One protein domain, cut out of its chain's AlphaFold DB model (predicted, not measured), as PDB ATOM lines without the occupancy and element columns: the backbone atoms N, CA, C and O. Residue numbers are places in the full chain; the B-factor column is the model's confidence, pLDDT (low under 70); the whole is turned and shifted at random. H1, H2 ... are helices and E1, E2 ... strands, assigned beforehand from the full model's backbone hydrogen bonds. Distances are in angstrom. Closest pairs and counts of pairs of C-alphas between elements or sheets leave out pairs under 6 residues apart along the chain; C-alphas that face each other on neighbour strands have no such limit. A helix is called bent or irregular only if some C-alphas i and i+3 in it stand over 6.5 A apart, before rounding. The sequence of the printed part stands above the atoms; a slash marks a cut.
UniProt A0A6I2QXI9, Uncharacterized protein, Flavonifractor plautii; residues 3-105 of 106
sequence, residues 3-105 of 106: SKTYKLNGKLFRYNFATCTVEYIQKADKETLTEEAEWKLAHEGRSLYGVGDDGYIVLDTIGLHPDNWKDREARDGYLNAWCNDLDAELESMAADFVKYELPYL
ATOM      1  N   SER A   3     139.722 113.922 137.611       97.06
ATOM      2  CA  SER A   3     139.783 114.313 139.022       97.06
ATOM      3  C   SER A   3     140.248 113.153 139.906       97.06
ATOM      4  O   SER A   3     140.295 111.997 139.483       97.06
ATOM      5  N   LYS A   4     140.514 113.452 141.184       96.88
ATOM      6  CA  LYS A   4     140.522 112.418 142.226       96.88
ATOM      7  C   LYS A   4     139.147 111.751 142.312       96.88
ATOM      8  O   LYS A   4     138.144 112.338 141.892       96.88
ATOM      9  N   THR A   5     139.121 110.547 142.865       97.81
ATOM     10  CA  THR A   5     137.877 109.820 143.100       97.81
ATOM     11  C   THR A   5     137.035 110.500 144.180       97.81
ATOM     12  O   THR A   5     137.555 111.171 145.075       97.81
ATOM     13  N   TYR A   6     135.722 110.340 144.075       98.12
ATOM     14  CA  TYR A   6     134.715 110.935 144.939       98.12
ATOM     15  C   TYR A   6     133.691 109.871 145.315       98.12
ATOM     16  O   TYR A   6     133.096 109.259 144.434       98.12
ATOM     17  N   LYS A   7     133.503 109.614 146.610       98.12
ATOM     18  CA  LYS A   7     132.571 108.585 147.083       98.12
ATOM     19  C   LYS A   7     131.296 109.240 147.600       98.12
ATOM     20  O   LYS A   7     131.379 110.108 148.465       98.12
ATOM     21  N   LEU A   8     130.146 108.782 147.118       97.88
ATOM     22  CA  LEU A   8     128.828 109.210 147.587       97.88
ATOM     23  C   LEU A   8     127.865 108.020 147.526       97.88
ATOM     24  O   LEU A   8     127.922 107.245 146.579       97.88
ATOM     25  N   ASN A   9     127.032 107.839 148.556       96.50
ATOM     26  CA  ASN A   9     126.027 106.765 148.645       96.50
ATOM     27  C   ASN A   9     126.562 105.364 148.281       96.50
ATOM     28  O   ASN A   9     125.945 104.601 147.547       96.50
ATOM     29  N   GLY A  10     127.770 105.034 148.755       96.06
ATOM     30  CA  GLY A  10     128.417 103.742 148.489       96.06
ATOM     31  C   GLY A  10     129.064 103.604 147.104       96.06
ATOM     32  O   GLY A  10     129.924 102.743 146.946       96.06
ATOM     33  N   LYS A  11     128.748 104.491 146.156       97.94
ATOM     34  CA  LYS A  11     129.265 104.513 144.782       97.94
ATOM     35  C   LYS A  11     130.515 105.388 144.663       97.94
ATOM     36  O   LYS A  11     130.744 106.288 145.479       97.94
ATOM     37  N   LEU A  12     131.356 105.102 143.669       98.38
ATOM     38  CA  LEU A  12     132.612 105.810 143.424       98.38
ATOM     39  C   LEU A  12     132.552 106.530 142.078       98.38
ATOM     40  O   LEU A  12     132.270 105.923 141.054       98.38
ATOM     41  N   PHE A  13     132.862 107.818 142.082       98.56
ATOM     42  CA  PHE A  13     132.796 108.686 140.917       98.56
ATOM     43  C   PHE A  13     134.135 109.373 140.671       98.56
ATOM     44  O   PHE A  13     134.962 109.514 141.575       98.56
ATOM     45  N   ARG A  14     134.342 109.875 139.460       98.31
ATOM     46  CA  ARG A  14     135.351 110.902 139.167       98.31
ATOM     47  C   ARG A  14     134.893 111.732 137.984       98.31
ATOM     48  O   ARG A  14     134.059 111.295 137.207       98.31
ATOM     49  N   TYR A  15     135.478 112.902 137.809       98.50
ATOM     50  CA  TYR A  15     135.164 113.767 136.686       98.50
ATOM     51  C   TYR A  15     136.246 113.715 135.620       98.50
ATOM     52  O   TYR A  15     137.441 113.800 135.924       98.50
ATOM     53  N   ASN A  16     135.826 113.610 134.368       97.88
ATOM     54  CA  ASN A  16     136.682 113.673 133.205       97.88
ATOM     55  C   ASN A  16     136.573 115.060 132.565       97.88
ATOM     56  O   ASN A  16     135.605 115.401 131.890       97.88
ATOM     57  N   PHE A  17     137.610 115.872 132.767       96.56
ATOM     58  CA  PHE A  17     137.653 117.246 132.266       96.56
ATOM     59  C   PHE A  17     137.782 117.334 130.742       96.56
ATOM     60  O   PHE A  17     137.541 118.402 130.194       96.56
ATOM     61  N   ALA A  18     138.189 116.255 130.062       96.06
ATOM     62  CA  ALA A  18     138.307 116.262 128.605       96.06
ATOM     63  C   ALA A  18     136.941 116.118 127.921       96.06
ATOM     64  O   ALA A  18     136.724 116.693 126.861       96.06
ATOM     65  N   THR A  19     136.031 115.365 128.538       96.00
ATOM     66  CA  THR A  19     134.700 115.055 127.997       96.00
ATOM     67  C   THR A  19     133.577 115.802 128.706       96.00
ATOM     68  O   THR A  19     132.436 115.729 128.268       96.00
ATOM     69  N   CYS A  20     133.881 116.529 129.783       96.88
ATOM     70  CA  CYS A  20     132.898 117.183 130.648       96.88
ATOM     71  C   CYS A  20     131.835 116.214 131.191       96.88
ATOM     72  O   CYS A  20     130.638 116.505 131.202       96.88
ATOM     73  N   THR A  21     132.291 115.042 131.632       98.12
ATOM     74  CA  THR A  21     131.430 113.989 132.174       98.12
ATOM     75  C   THR A  21     131.871 113.569 133.567       98.12
ATOM     76  O   THR A  21     133.057 113.599 133.907       98.12
ATOM     77  N   VAL A  22     130.907 113.146 134.379       98.44
ATOM     78  CA  VAL A  22     131.162 112.310 135.550       98.44
ATOM     79  C   VAL A  22     131.192 110.856 135.084       98.44
ATOM     80  O   VAL A  22     130.318 110.422 134.343       98.44
ATOM     81  N   GLU A  23     132.196 110.111 135.525       98.56
ATOM     82  CA  GLU A  23     132.321 108.667 135.353       98.56
ATOM     83  C   GLU A  23     131.912 107.985 136.670       98.56
ATOM     84  O   GLU A  23     132.505 108.280 137.716       98.56
ATOM     85  N   TYR A  24     130.931 107.079 136.625       98.50
ATOM     86  CA  TYR A  24     130.698 106.086 137.674       98.50
ATOM     87  C   TYR A  24     131.700 104.950 137.470       98.50
ATOM     88  O   TYR A  24     131.786 104.373 136.386       98.50
ATOM     89  N   ILE A  25     132.526 104.679 138.479       98.44
ATOM     90  CA  ILE A  25     133.706 103.824 138.342       98.44
ATOM     91  C   ILE A  25     133.758 102.729 139.398       98.44
ATOM     92  O   ILE A  25     133.340 102.903 140.543       98.44
ATOM     93  N   GLN A  26     134.410 101.632 139.034       97.75
ATOM     94  CA  GLN A  26     134.798 100.561 139.940       97.75
ATOM     95  C   GLN A  26     136.309 100.370 139.878       97.75
ATOM     96  O   GLN A  26     136.913 100.416 138.808       97.75
ATOM     97  N   LYS A  27     136.945 100.171 141.035       97.50
ATOM     98  CA  LYS A  27     138.356  99.779 141.073       97.50
ATOM     99  C   LYS A  27     138.449  98.293 140.742       97.50
ATOM    100  O   LYS A  27     137.805  97.501 141.425       97.50
ATOM    101  N   ALA A  28     139.241  97.940 139.735       97.62
ATOM    102  CA  ALA A  28     139.495  96.545 139.411       97.62
ATOM    103  C   ALA A  28     140.229  95.878 140.582       97.62
ATOM    104  O   ALA A  28     141.184  96.439 141.139       97.62
ATOM    105  N   ASP A  29     139.753  94.705 140.986       97.62
ATOM    106  CA  ASP A  29     140.449  93.888 141.967       97.62
ATOM    107  C   ASP A  29     141.582  93.088 141.308       97.62
ATOM    108  O   ASP A  29     141.877  93.222 140.119       97.62
ATOM    109  N   LYS A  30     142.290  92.296 142.117       97.75
ATOM    110  CA  LYS A  30     143.456  91.548 141.645       97.75
ATOM    111  C   LYS A  30     143.076  90.493 140.604       97.75
ATOM    112  O   LYS A  30     143.841  90.300 139.669       97.75
ATOM    113  N   GLU A  31     141.941  89.827 140.789       97.81
ATOM    114  CA  GLU A  31     141.458  88.782 139.887       97.81
ATOM    115  C   GLU A  31     141.092  89.389 138.532       97.81
ATOM    116  O   GLU A  31     141.697  89.027 137.526       97.81
ATOM    117  N   THR A  32     140.278  90.447 138.544       97.56
ATOM    118  CA  THR A  32     139.902  91.229 137.359       97.56
ATOM    119  C   THR A  32     141.132  91.706 136.581       97.56
ATOM    120  O   THR A  32     141.171  91.639 135.355       97.56
ATOM    121  N   LEU A  33     142.164  92.205 137.276       97.62
ATOM    122  CA  LEU A  33     143.404  92.667 136.640       97.62
ATOM    123  C   LEU A  33     144.204  91.525 136.003       97.62
ATOM    124  O   LEU A  33     144.821  91.727 134.956       97.62
ATOM    125  N   THR A  34     144.228  90.351 136.636       97.62
ATOM    126  CA  THR A  34     144.901  89.165 136.100       97.62
ATOM    127  C   THR A  34     144.178  88.653 134.859       97.62
ATOM    128  O   THR A  34     144.813  88.516 133.814       97.62
ATOM    129  N   GLU A  35     142.863  88.467 134.937       97.62
ATOM    130  CA  GLU A  35     142.035  88.009 133.818       97.62
ATOM    131  C   GLU A  35     142.093  88.978 132.629       97.62
ATOM    132  O   GLU A  35     142.264  88.560 131.486       97.62
ATOM    133  N   GLU A  36     142.047  90.288 132.888       97.19
ATOM    134  CA  GLU A  36     142.209  91.325 131.866       97.19
ATOM    135  C   GLU A  36     143.559  91.217 131.137       97.19
ATOM    136  O   GLU A  36     143.625  91.363 129.915       97.19
ATOM    137  N   ALA A  37     144.648  90.977 131.874       96.25
ATOM    138  CA  ALA A  37     145.984  90.858 131.298       96.25
ATOM    139  C   ALA A  37     146.136  89.580 130.459       96.25
ATOM    140  O   ALA A  37     146.674  89.630 129.350       96.25
ATOM    141  N   GLU A  38     145.639  88.451 130.967       97.62
ATOM    142  CA  GLU A  38     145.630  87.170 130.254       97.62
ATOM    143  C   GLU A  38     144.785  87.252 128.979       97.62
ATOM    144  O   GLU A  38     145.232  86.849 127.900       97.62
ATOM    145  N   TRP A  39     143.601  87.861 129.068       97.69
ATOM    146  CA  TRP A  39     142.723  88.061 127.925       97.69
ATOM    147  C   TRP A  39     143.360  88.946 126.857       97.69
ATOM    148  O   TRP A  39     143.364  88.568 125.684       97.69
ATOM    149  N   LYS A  40     143.958  90.079 127.246       96.69
ATOM    150  CA  LYS A  40     144.684  90.969 126.328       96.69
ATOM    151  C   LYS A  40     145.821  90.244 125.614       96.69
ATOM    152  O   LYS A  40     146.001  90.447 124.414       96.69
ATOM    153  N   LEU A  41     146.565  89.386 126.313       97.06
ATOM    154  CA  LEU A  41     147.628  88.588 125.700       97.06
ATOM    155  C   LEU A  41     147.071  87.619 124.643       97.06
ATOM    156  O   LEU A  41     147.660  87.479 123.574       97.06
ATOM    157  N   ALA A  42     145.933  86.985 124.927       97.75
ATOM    158  CA  ALA A  42     145.303  86.015 124.034       97.75
ATOM    159  C   ALA A  42     144.493  86.647 122.880       97.75
ATOM    160  O   ALA A  42     144.307  86.002 121.850       97.75
ATOM    161  N   HIS A  43     144.028  87.894 123.020       96.81
ATOM    162  CA  HIS A  43     143.060  88.522 122.106       96.81
ATOM    163  C   HIS A  43     143.554  89.837 121.490       96.81
ATOM    164  O   HIS A  43     142.767  90.766 121.281       96.81
ATOM    165  N   GLU A  44     144.845  89.907 121.151       95.81
ATOM    166  CA  GLU A  44     145.457  91.035 120.419       95.81
ATOM    167  C   GLU A  44     145.318  92.380 121.154       95.81
ATOM    168  O   GLU A  44     145.079  93.430 120.560       95.81
ATOM    169  N   GLY A  45     145.428  92.355 122.480       93.62
ATOM    170  CA  GLY A  45     145.320  93.543 123.323       93.62
ATOM    171  C   GLY A  45     143.892  94.056 123.522       93.62
ATOM    172  O   GLY A  45     143.718  95.093 124.167       93.62
ATOM    173  N   ARG A  46     142.865  93.354 123.020       94.62
ATOM    174  CA  ARG A  46     141.463  93.682 123.323       94.62
ATOM    175  C   ARG A  46     141.196  93.516 124.811       94.62
ATOM    176  O   ARG A  46     141.668  92.572 125.428       94.62
ATOM    177  N   SER A  47     140.440  94.452 125.368       94.88
ATOM    178  CA  SER A  47     140.083  94.461 126.784       94.88
ATOM    179  C   SER A  47     138.928  93.499 127.065       94.88
ATOM    180  O   SER A  47     138.028  93.385 126.232       94.88
ATOM    181  N   LEU A  48     138.965  92.817 128.213       96.69
ATOM    182  CA  LEU A  48     137.881  91.951 128.680       96.69
ATOM    183  C   LEU A  48     136.845  92.768 129.453       96.69
ATOM    184  O   LEU A  48     135.662  92.739 129.130       96.69
ATOM    185  N   TYR A  49     137.312  93.544 130.432       96.19
ATOM    186  CA  TYR A  49     136.474  94.312 131.355       96.19
ATOM    187  C   TYR A  49     136.526  95.824 131.123       96.19
ATOM    188  O   TYR A  49     135.866  96.583 131.826       96.19
ATOM    189  N   GLY A  50     137.332  96.302 130.176       96.31
ATOM    190  CA  GLY A  50     137.528  97.735 129.956       96.31
ATOM    191  C   GLY A  50     138.416  98.402 131.008       96.31
ATOM    192  O   GLY A  50     138.262  99.600 131.250       96.31
ATOM    193  N   VAL A  51     139.323  97.664 131.666       97.06
ATOM    194  CA  VAL A  51     140.185  98.243 132.711       97.06
ATOM    195  C   VAL A  51     141.131  99.272 132.093       97.06
ATOM    196  O   VAL A  51     141.977  98.941 131.255       97.06
ATOM    197  N   GLY A  52     140.993 100.525 132.523       94.00
ATOM    198  CA  GLY A  52     141.893 101.601 132.128       94.00
ATOM    199  C   GLY A  52     143.276 101.466 132.765       94.00
ATOM    200  O   GLY A  52     143.451 100.787 133.776       94.00
ATOM    201  N   ASP A  53     144.256 102.195 132.230       92.88
ATOM    202  CA  ASP A  53     145.641 102.199 132.737       92.88
ATOM    203  C   ASP A  53     145.759 102.645 134.208       92.88
ATOM    204  O   ASP A  53     146.756 102.392 134.879       92.88
ATOM    205  N   ASP A  54     144.729 103.318 134.724       94.25
ATOM    206  CA  ASP A  54     144.619 103.754 136.116       94.25
ATOM    207  C   ASP A  54     143.979 102.706 137.049       94.25
ATOM    208  O   ASP A  54     143.795 102.978 138.239       94.25
ATOM    209  N   GLY A  55     143.671 101.511 136.534       96.19
ATOM    210  CA  GLY A  55     143.118 100.387 137.290       96.19
ATOM    211  C   GLY A  55     141.629 100.512 137.608       96.19
ATOM    212  O   GLY A  55     141.139  99.825 138.507       96.19
ATOM    213  N   TYR A  56     140.907 101.398 136.916       97.88
ATOM    214  CA  TYR A  56     139.461 101.548 137.062       97.88
ATOM    215  C   TYR A  56     138.717 101.095 135.810       97.88
ATOM    216  O   TYR A  56     139.164 101.316 134.685       97.88
ATOM    217  N   ILE A  57     137.538 100.532 136.037       98.06
ATOM    218  CA  ILE A  57     136.516 100.273 135.028       98.06
ATOM    219  C   ILE A  57     135.510 101.421 135.103       98.06
ATOM    220  O   ILE A  57     135.120 101.833 136.200       98.06
ATOM    221  N   VAL A  58     135.120 101.960 133.950       97.75
ATOM    222  CA  VAL A  58     134.028 102.935 133.848       97.75
ATOM    223  C   VAL A  58     132.743 102.157 133.599       97.75
ATOM    224  O   VAL A  58     132.637 101.482 132.582       97.75
ATOM    225  N   LEU A  59     131.812 102.227 134.547       97.06
ATOM    226  CA  LEU A  59     130.535 101.518 134.489       97.06
ATOM    227  C   LEU A  59     129.494 102.318 133.703       97.06
ATOM    228  O   LEU A  59     128.789 101.754 132.880       97.06
ATOM    229  N   ASP A  60     129.435 103.631 133.939       97.50
ATOM    230  CA  ASP A  60     128.547 104.544 133.221       97.50
ATOM    231  C   ASP A  60     129.096 105.983 133.245       97.50
ATOM    232  O   ASP A  60     129.984 106.321 134.043       97.50
ATOM    233  N   THR A  61     128.589 106.849 132.367       97.81
ATOM    234  CA  THR A  61     128.973 108.260 132.289       97.81
ATOM    235  C   THR A  61     127.782 109.174 132.075       97.81
ATOM    236  O   THR A  61     126.922 108.903 131.245       97.81
ATOM    237  N   ILE A  62     127.806 110.337 132.724       97.44
ATOM    238  CA  ILE A  62     126.782 111.365 132.536       97.44
ATOM    239  C   ILE A  62     127.410 112.755 132.415       97.44
ATOM    240  O   ILE A  62     128.466 113.040 132.987       97.44
ATOM    241  N   GLY A  63     126.784 113.632 131.633       97.75
ATOM    242  CA  GLY A  63     127.253 115.002 131.434       97.75
ATOM    243  C   GLY A  63     127.024 115.878 132.666       97.75
ATOM    244  O   GLY A  63     125.925 115.921 133.209       97.75
ATOM    245  N   LEU A  64     128.043 116.638 133.071       97.25
ATOM    246  CA  LEU A  64     127.923 117.650 134.122       97.25
ATOM    247  C   LEU A  64     128.843 118.822 133.789       97.25
ATOM    248  O   LEU A  64     129.990 118.616 133.417       97.25
ATOM    249  N   HIS A  65     128.370 120.060 133.932       97.19
ATOM    250  CA  HIS A  65     129.221 121.226 133.690       97.19
ATOM    251  C   HIS A  65     130.398 121.263 134.692       97.19
ATOM    252  O   HIS A  65     130.185 121.011 135.883       97.19
ATOM    253  N   PRO A  66     131.628 121.630 134.278       96.94
ATOM    254  CA  PRO A  66     132.795 121.611 135.164       96.94
ATOM    255  C   PRO A  66     132.660 122.519 136.388       96.94
ATOM    256  O   PRO A  66     133.270 122.239 137.416       96.94
ATOM    257  N   ASP A  67     131.874 123.591 136.307       97.75
ATOM    258  CA  ASP A  67     131.630 124.460 137.463       97.75
ATOM    259  C   ASP A  67     130.701 123.805 138.490       97.75
ATOM    260  O   ASP A  67     130.987 123.880 139.683       97.75
ATOM    261  N   ASN A  68     129.703 123.038 138.042       97.50
ATOM    262  CA  ASN A  68     128.876 122.222 138.935       97.50
ATOM    263  C   ASN A  68     129.693 121.090 139.564       97.50
ATOM    264  O   ASN A  68     129.421 120.699 140.688       97.50
ATOM    265  N   TRP A  69     130.714 120.576 138.868       97.88
ATOM    266  CA  TRP A  69     131.647 119.632 139.480       97.88
ATOM    267  C   TRP A  69     132.528 120.287 140.548       97.88
ATOM    268  O   TRP A  69     132.895 119.619 141.510       97.88
ATOM    269  N   LYS A  70     132.915 121.559 140.406       97.00
ATOM    270  CA  LYS A  70     133.736 122.258 141.413       97.00
ATOM    271  C   LYS A  70     132.911 122.638 142.642       97.00
ATOM    272  O   LYS A  70     133.422 122.534 143.758       97.00
ATOM    273  N   ASP A  71     131.658 123.029 142.440       98.25
ATOM    274  CA  ASP A  71     130.703 123.299 143.510       98.25
ATOM    275  C   ASP A  71     130.299 121.994 144.212       98.25
ATOM    276  O   ASP A  71     129.835 121.042 143.591       98.25
ATOM    277  N   ARG A  72     130.509 121.919 145.529       97.38
ATOM    278  CA  ARG A  72     130.196 120.706 146.291       97.38
ATOM    279  C   ARG A  72     128.696 120.456 146.404       97.38
ATOM    280  O   ARG A  72     128.300 119.302 146.307       97.38
ATOM    281  N   GLU A  73     127.897 121.488 146.639       98.12
ATOM    282  CA  GLU A  73     126.458 121.336 146.847       98.12
ATOM    283  C   GLU A  73     125.780 120.916 145.543       98.12
ATOM    284  O   GLU A  73     125.031 119.937 145.522       98.12
ATOM    285  N   ALA A  74     126.133 121.574 144.434       97.88
ATOM    286  CA  ALA A  74     125.631 121.202 143.114       97.88
ATOM    287  C   ALA A  74     126.063 119.779 142.721       97.88
ATOM    288  O   ALA A  74     125.243 118.991 142.243       97.88
ATOM    289  N   ARG A  75     127.335 119.426 142.961       98.06
ATOM    290  CA  ARG A  75     127.855 118.077 142.715       98.06
ATOM    291  C   ARG A  75     127.118 117.029 143.543       98.06
ATOM    292  O   ARG A  75     126.661 116.045 142.978       98.06
ATOM    293  N   ASP A  76     127.001 117.223 144.855       98.44
ATOM    294  CA  ASP A  76     126.382 116.242 145.751       98.44
ATOM    295  C   ASP A  76     124.892 116.071 145.435       98.44
ATOM    296  O   ASP A  76     124.416 114.939 145.371       98.44
ATOM    297  N   GLY A  77     124.173 117.162 145.150       98.00
ATOM    298  CA  GLY A  77     122.768 117.104 144.742       98.00
ATOM    299  C   GLY A  77     122.563 116.325 143.441       98.00
ATOM    300  O   GLY A  77     121.705 115.444 143.377       98.00
ATOM    301  N   TYR A  78     123.389 116.596 142.428       97.19
ATOM    302  CA  TYR A  78     123.326 115.895 141.147       97.19
ATOM    303  C   TYR A  78     123.671 114.408 141.283       97.19
ATOM    304  O   TYR A  78     122.927 113.547 140.815       97.19
ATOM    305  N   LEU A  79     124.777 114.091 141.965       98.19
ATOM    306  CA  LEU A  79     125.191 112.705 142.175       98.19
ATOM    307  C   LEU A  79     124.184 111.931 143.026       98.19
ATOM    308  O   LEU A  79     123.991 110.747 142.783       98.19
ATOM    309  N   ASN A  80     123.529 112.567 143.999       98.25
ATOM    310  CA  ASN A  80     122.500 111.912 144.800       98.25
ATOM    311  C   ASN A  80     121.286 111.511 143.951       98.25
ATOM    312  O   ASN A  80     120.793 110.398 144.102       98.25
ATOM    313  N   ALA A  81     120.838 112.384 143.042       97.88
ATOM    314  CA  ALA A  81     119.775 112.042 142.098       97.88
ATOM    315  C   ALA A  81     120.196 110.874 141.191       97.88
ATOM    316  O   ALA A  81     119.491 109.874 141.127       97.88
ATOM    317  N   TRP A  82     121.394 110.946 140.600       98.31
ATOM    318  CA  TRP A  82     121.894 109.878 139.733       98.31
ATOM    319  C   TRP A  82     122.109 108.552 140.480       98.31
ATOM    320  O   TRP A  82     121.870 107.488 139.921       98.31
ATOM    321  N   CYS A  83     122.493 108.577 141.762       98.31
ATOM    322  CA  CYS A  83     122.561 107.362 142.580       98.31
ATOM    323  C   CYS A  83     121.205 106.657 142.667       98.31
ATOM    324  O   CYS A  83     121.179 105.435 142.558       98.31
ATOM    325  N   ASN A  84     120.110 107.405 142.841       97.94
ATOM    326  CA  ASN A  84     118.770 106.821 142.899       97.94
ATOM    327  C   ASN A  84     118.390 106.169 141.566       97.94
ATOM    328  O   ASN A  84     117.824 105.081 141.571       97.94
ATOM    329  N   ASP A  85     118.730 106.808 140.443       97.88
ATOM    330  CA  ASP A  85     118.478 106.251 139.111       97.88
ATOM    331  C   ASP A  85     119.284 104.960 138.893       97.88
ATOM    332  O   ASP A  85     118.723 103.952 138.475       97.88
ATOM    333  N   LEU A  86     120.573 104.960 139.260       97.50
ATOM    334  CA  LEU A  86     121.445 103.782 139.178       97.50
ATOM    335  C   LEU A  86     120.948 102.624 140.058       97.50
ATOM    336  O   LEU A  86     121.051 101.465 139.666       97.50
ATOM    337  N   ASP A  87     120.438 102.919 141.258       97.62
ATOM    338  CA  ASP A  87     119.879 101.898 142.149       97.62
ATOM    339  C   ASP A  87     118.567 101.327 141.594       97.62
ATOM    340  O   ASP A  87     118.394 100.109 141.574       97.62
ATOM    341  N   ALA A  88     117.687 102.175 141.055       97.75
ATOM    342  CA  ALA A  88     116.455 101.730 140.409       97.75
ATOM    343  C   ALA A  88     116.723 100.887 139.149       97.75
ATOM    344  O   ALA A  88     116.054  99.875 138.923       97.75
ATOM    345  N   GLU A  89     117.712 101.270 138.336       96.19
ATOM    346  CA  GLU A  89     118.141 100.493 137.171       96.19
ATOM    347  C   GLU A  89     118.682  99.123 137.594       96.19
ATOM    348  O   GLU A  89     118.241  98.101 137.065       96.19
ATOM    349  N   LEU A  90     119.564  99.079 138.599       95.88
ATOM    350  CA  LEU A  90     120.116  97.829 139.118       95.88
ATOM    351  C   LEU A  90     119.024  96.894 139.659       95.88
ATOM    352  O   LEU A  90     119.051  95.693 139.384       95.88
ATOM    353  N   GLU A  91     118.053  97.429 140.404       97.75
ATOM    354  CA  GLU A  91     116.905  96.665 140.902       97.75
ATOM    355  C   GLU A  91     116.065  96.087 139.755       97.75
ATOM    356  O   GLU A  91     115.695  94.908 139.792       97.75
ATOM    357  N   SER A  92     115.813  96.879 138.707       97.50
ATOM    358  CA  SER A  92     115.089  96.417 137.519       97.50
ATOM    359  C   SER A  92     115.854  95.320 136.779       97.50
ATOM    360  O   SER A  92     115.274  94.288 136.444       97.50
ATOM    361  N   MET A  93     117.161  95.497 136.567       96.62
ATOM    362  CA  MET A  93     118.010  94.507 135.896       96.62
ATOM    363  C   MET A  93     118.075  93.190 136.675       96.62
ATOM    364  O   MET A  93     117.999  92.114 136.082       96.62
ATOM    365  N   ALA A  94     118.176  93.253 138.005       97.38
ATOM    366  CA  ALA A  94     118.146  92.066 138.856       97.38
ATOM    367  C   ALA A  94     116.796  91.333 138.767       97.38
ATOM    368  O   ALA A  94     116.768  90.103 138.674       97.38
ATOM    369  N   ALA A  95     115.678  92.066 138.762       97.50
ATOM    370  CA  ALA A  95     114.349  91.479 138.600       97.50
ATOM    371  C   ALA A  95     114.179  90.806 137.227       97.50
ATOM    372  O   ALA A  95     113.662  89.686 137.149       97.50
ATOM    373  N   ASP A  96     114.656  91.451 136.161       97.56
ATOM    374  CA  ASP A  96     114.622  90.901 134.807       97.56
ATOM    375  C   ASP A  96     115.495  89.651 134.681       97.56
ATOM    376  O   ASP A  96     115.037  88.649 134.132       97.56
ATOM    377  N   PHE A  97     116.696  89.647 135.266       96.69
ATOM    378  CA  PHE A  97     117.556  88.465 135.294       96.69
ATOM    379  C   PHE A  97     116.860  87.270 135.963       96.69
ATOM    380  O   PHE A  97     116.833  86.172 135.408       96.69
ATOM    381  N   VAL A  98     116.230  87.471 137.127       97.19
ATOM    382  CA  VAL A  98     115.492  86.404 137.830       97.19
ATOM    383  C   VAL A  98     114.327  85.878 136.995       97.19
ATOM    384  O   VAL A  98     114.045  84.680 137.004       97.19
ATOM    385  N   LYS A  99     113.631  86.763 136.279       96.75
ATOM    386  CA  LYS A  99     112.446  86.399 135.502       96.75
ATOM    387  C   LYS A  99     112.786  85.719 134.178       96.75
ATOM    388  O   LYS A  99     112.080  84.790 133.787       96.75
ATOM    389  N   TYR A 100     113.800  86.214 133.476       96.69
ATOM    390  CA  TYR A 100     114.043  85.870 132.078       96.69
ATOM    391  C   TYR A 100     115.308  85.057 131.845       96.69
ATOM    392  O   TYR A 100     115.325  84.310 130.878       96.69
ATOM    393  N   GLU A 101     116.320  85.152 132.704       95.56
ATOM    394  CA  GLU A 101     117.606  84.476 132.485       95.56
ATOM    395  C   GLU A 101     117.765  83.267 133.410       95.56
ATOM    396  O   GLU A 101     118.031  82.153 132.956       95.56
ATOM    397  N   LEU A 102     117.516  83.451 134.712       94.81
ATOM    398  CA  LEU A 102     117.723  82.423 135.734       94.81
ATOM    399  C   LEU A 102     117.015  81.080 135.446       94.81
ATOM    400  O   LEU A 102     117.640  80.047 135.677       94.81
ATOM    401  N   PRO A 103     115.774  81.029 134.912       96.62
ATOM    402  CA  PRO A 103     115.116  79.760 134.588       96.62
ATOM    403  C   PRO A 103     115.816  78.921 133.508       96.62
ATOM    404  O   PRO A 103     115.504  77.738 133.372       96.62
ATOM    405  N   TYR A 104     116.724  79.518 132.731       95.31
ATOM    406  CA  TYR A 104     117.440  78.860 131.635       95.31
ATOM    407  C   TYR A 104     118.913  78.584 131.954       95.31
ATOM    408  O   TYR A 104     119.610  77.990 131.131       95.31
ATOM    409  N   LEU A 105     119.387  78.977 133.140       90.00
ATOM    410  CA  LEU A 105     120.714  78.631 133.638       90.00
ATOM    411  C   LEU A 105     120.663  77.211 134.222       90.00
ATOM    412  O   LEU A 105     120.377  77.023 135.404       90.00
TER     413      LEU A 105
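What this domain is: This is residues 3 to 105 of the 106 residues of an uncharacterized protein of Flavonifractor plautii (UniProt A0A6I2QXI9). A small, strongly twisted sheet of four strands has the first part of one long helix, H3, packed along one face, while the rest of H3, residues 87 to 104, sticks out past it as a free arm. H1 sits off the sheet, apart from H3, and the short H2 makes the corner between E4 and H3. The printed part has 103 residues with three named helices and four named strands, in the order E1 E2 E3 H1 E4 H2 H3; the sheet runs E1 E2 E3 E4, all antiparallel, and the class is mixed, helices and strands. The whole is loose, with a radius of gyration of the C-alphas of 16.4 A, and spans 43 by 36 by 21 A.

Where its parts are: Begin with the sheet: find C-alpha 6 at (134.715, 110.935, 144.939), where E1, residues 6 to 8, sets out for 6.7 A. E2 is residues 11 to 16, 16.5 A; E3 is residues 21 to 27, 18.1 A; E4 is residues 56 to 63, 19.0 A, and bends by 69 degrees at residue 59. H1 is residues 30 to 42, 18.6 A, and H2 is residues 66 to 70, 6.4 A. H3, residues 72 to 104, runs 46.1 A from C-alpha 72 at (130.196, 120.706, 146.291) to C-alpha 104 at (117.440, 78.860, 131.635). It has a kink of 38 degrees near residue 98 and is only just irregular, with C-alphas 100 and 103 lying 6.7 A apart.

How they stand to each other: Look first at E1, E2 and E3, a meander, each strand the antiparallel neighbour of the one before; E1 and E2 form a hairpin, and so do E2 and E3. N 6 and O 13 are 2.7 A apart, N 23 and O 14 are 2.8 A apart, and between the antiparallel neighbours E3 and E4, N 22 and O 62 are 2.8 A apart, each within hydrogen-bond range. H3 is on one face, giving two layers, helix over sheet, at a height over the sheet of 6.7 A; it is only just over none of the strands, with 2 of its C-alphas falling on each of E1, E2 and E3. The closest C-alphas of E1 and H3 are those of Leu 8 and Leu 79, 7.4 A apart. H2 only grazes the sheet; H2 and H3 only just touch, only at the corner, through residues 74 to 75 of H3, with 3 pairs of C-alphas within 8 A, the closest being Trp 69 and Arg 75, 5.2 A. H1 is not on the sheet. In H1 and H2 every O i to N i+4 pair is within hydrogen-bond range; in H3, 26 of 29.

The domain as a whole: The two C-alphas farthest apart are those of Asp 67 and Tyr 104, 48.1 A. The link from H1 to E4, residues 43 to 55, is long. The printed part has no cut, its mean pLDDT is 97.1, and no printed residue is under 70.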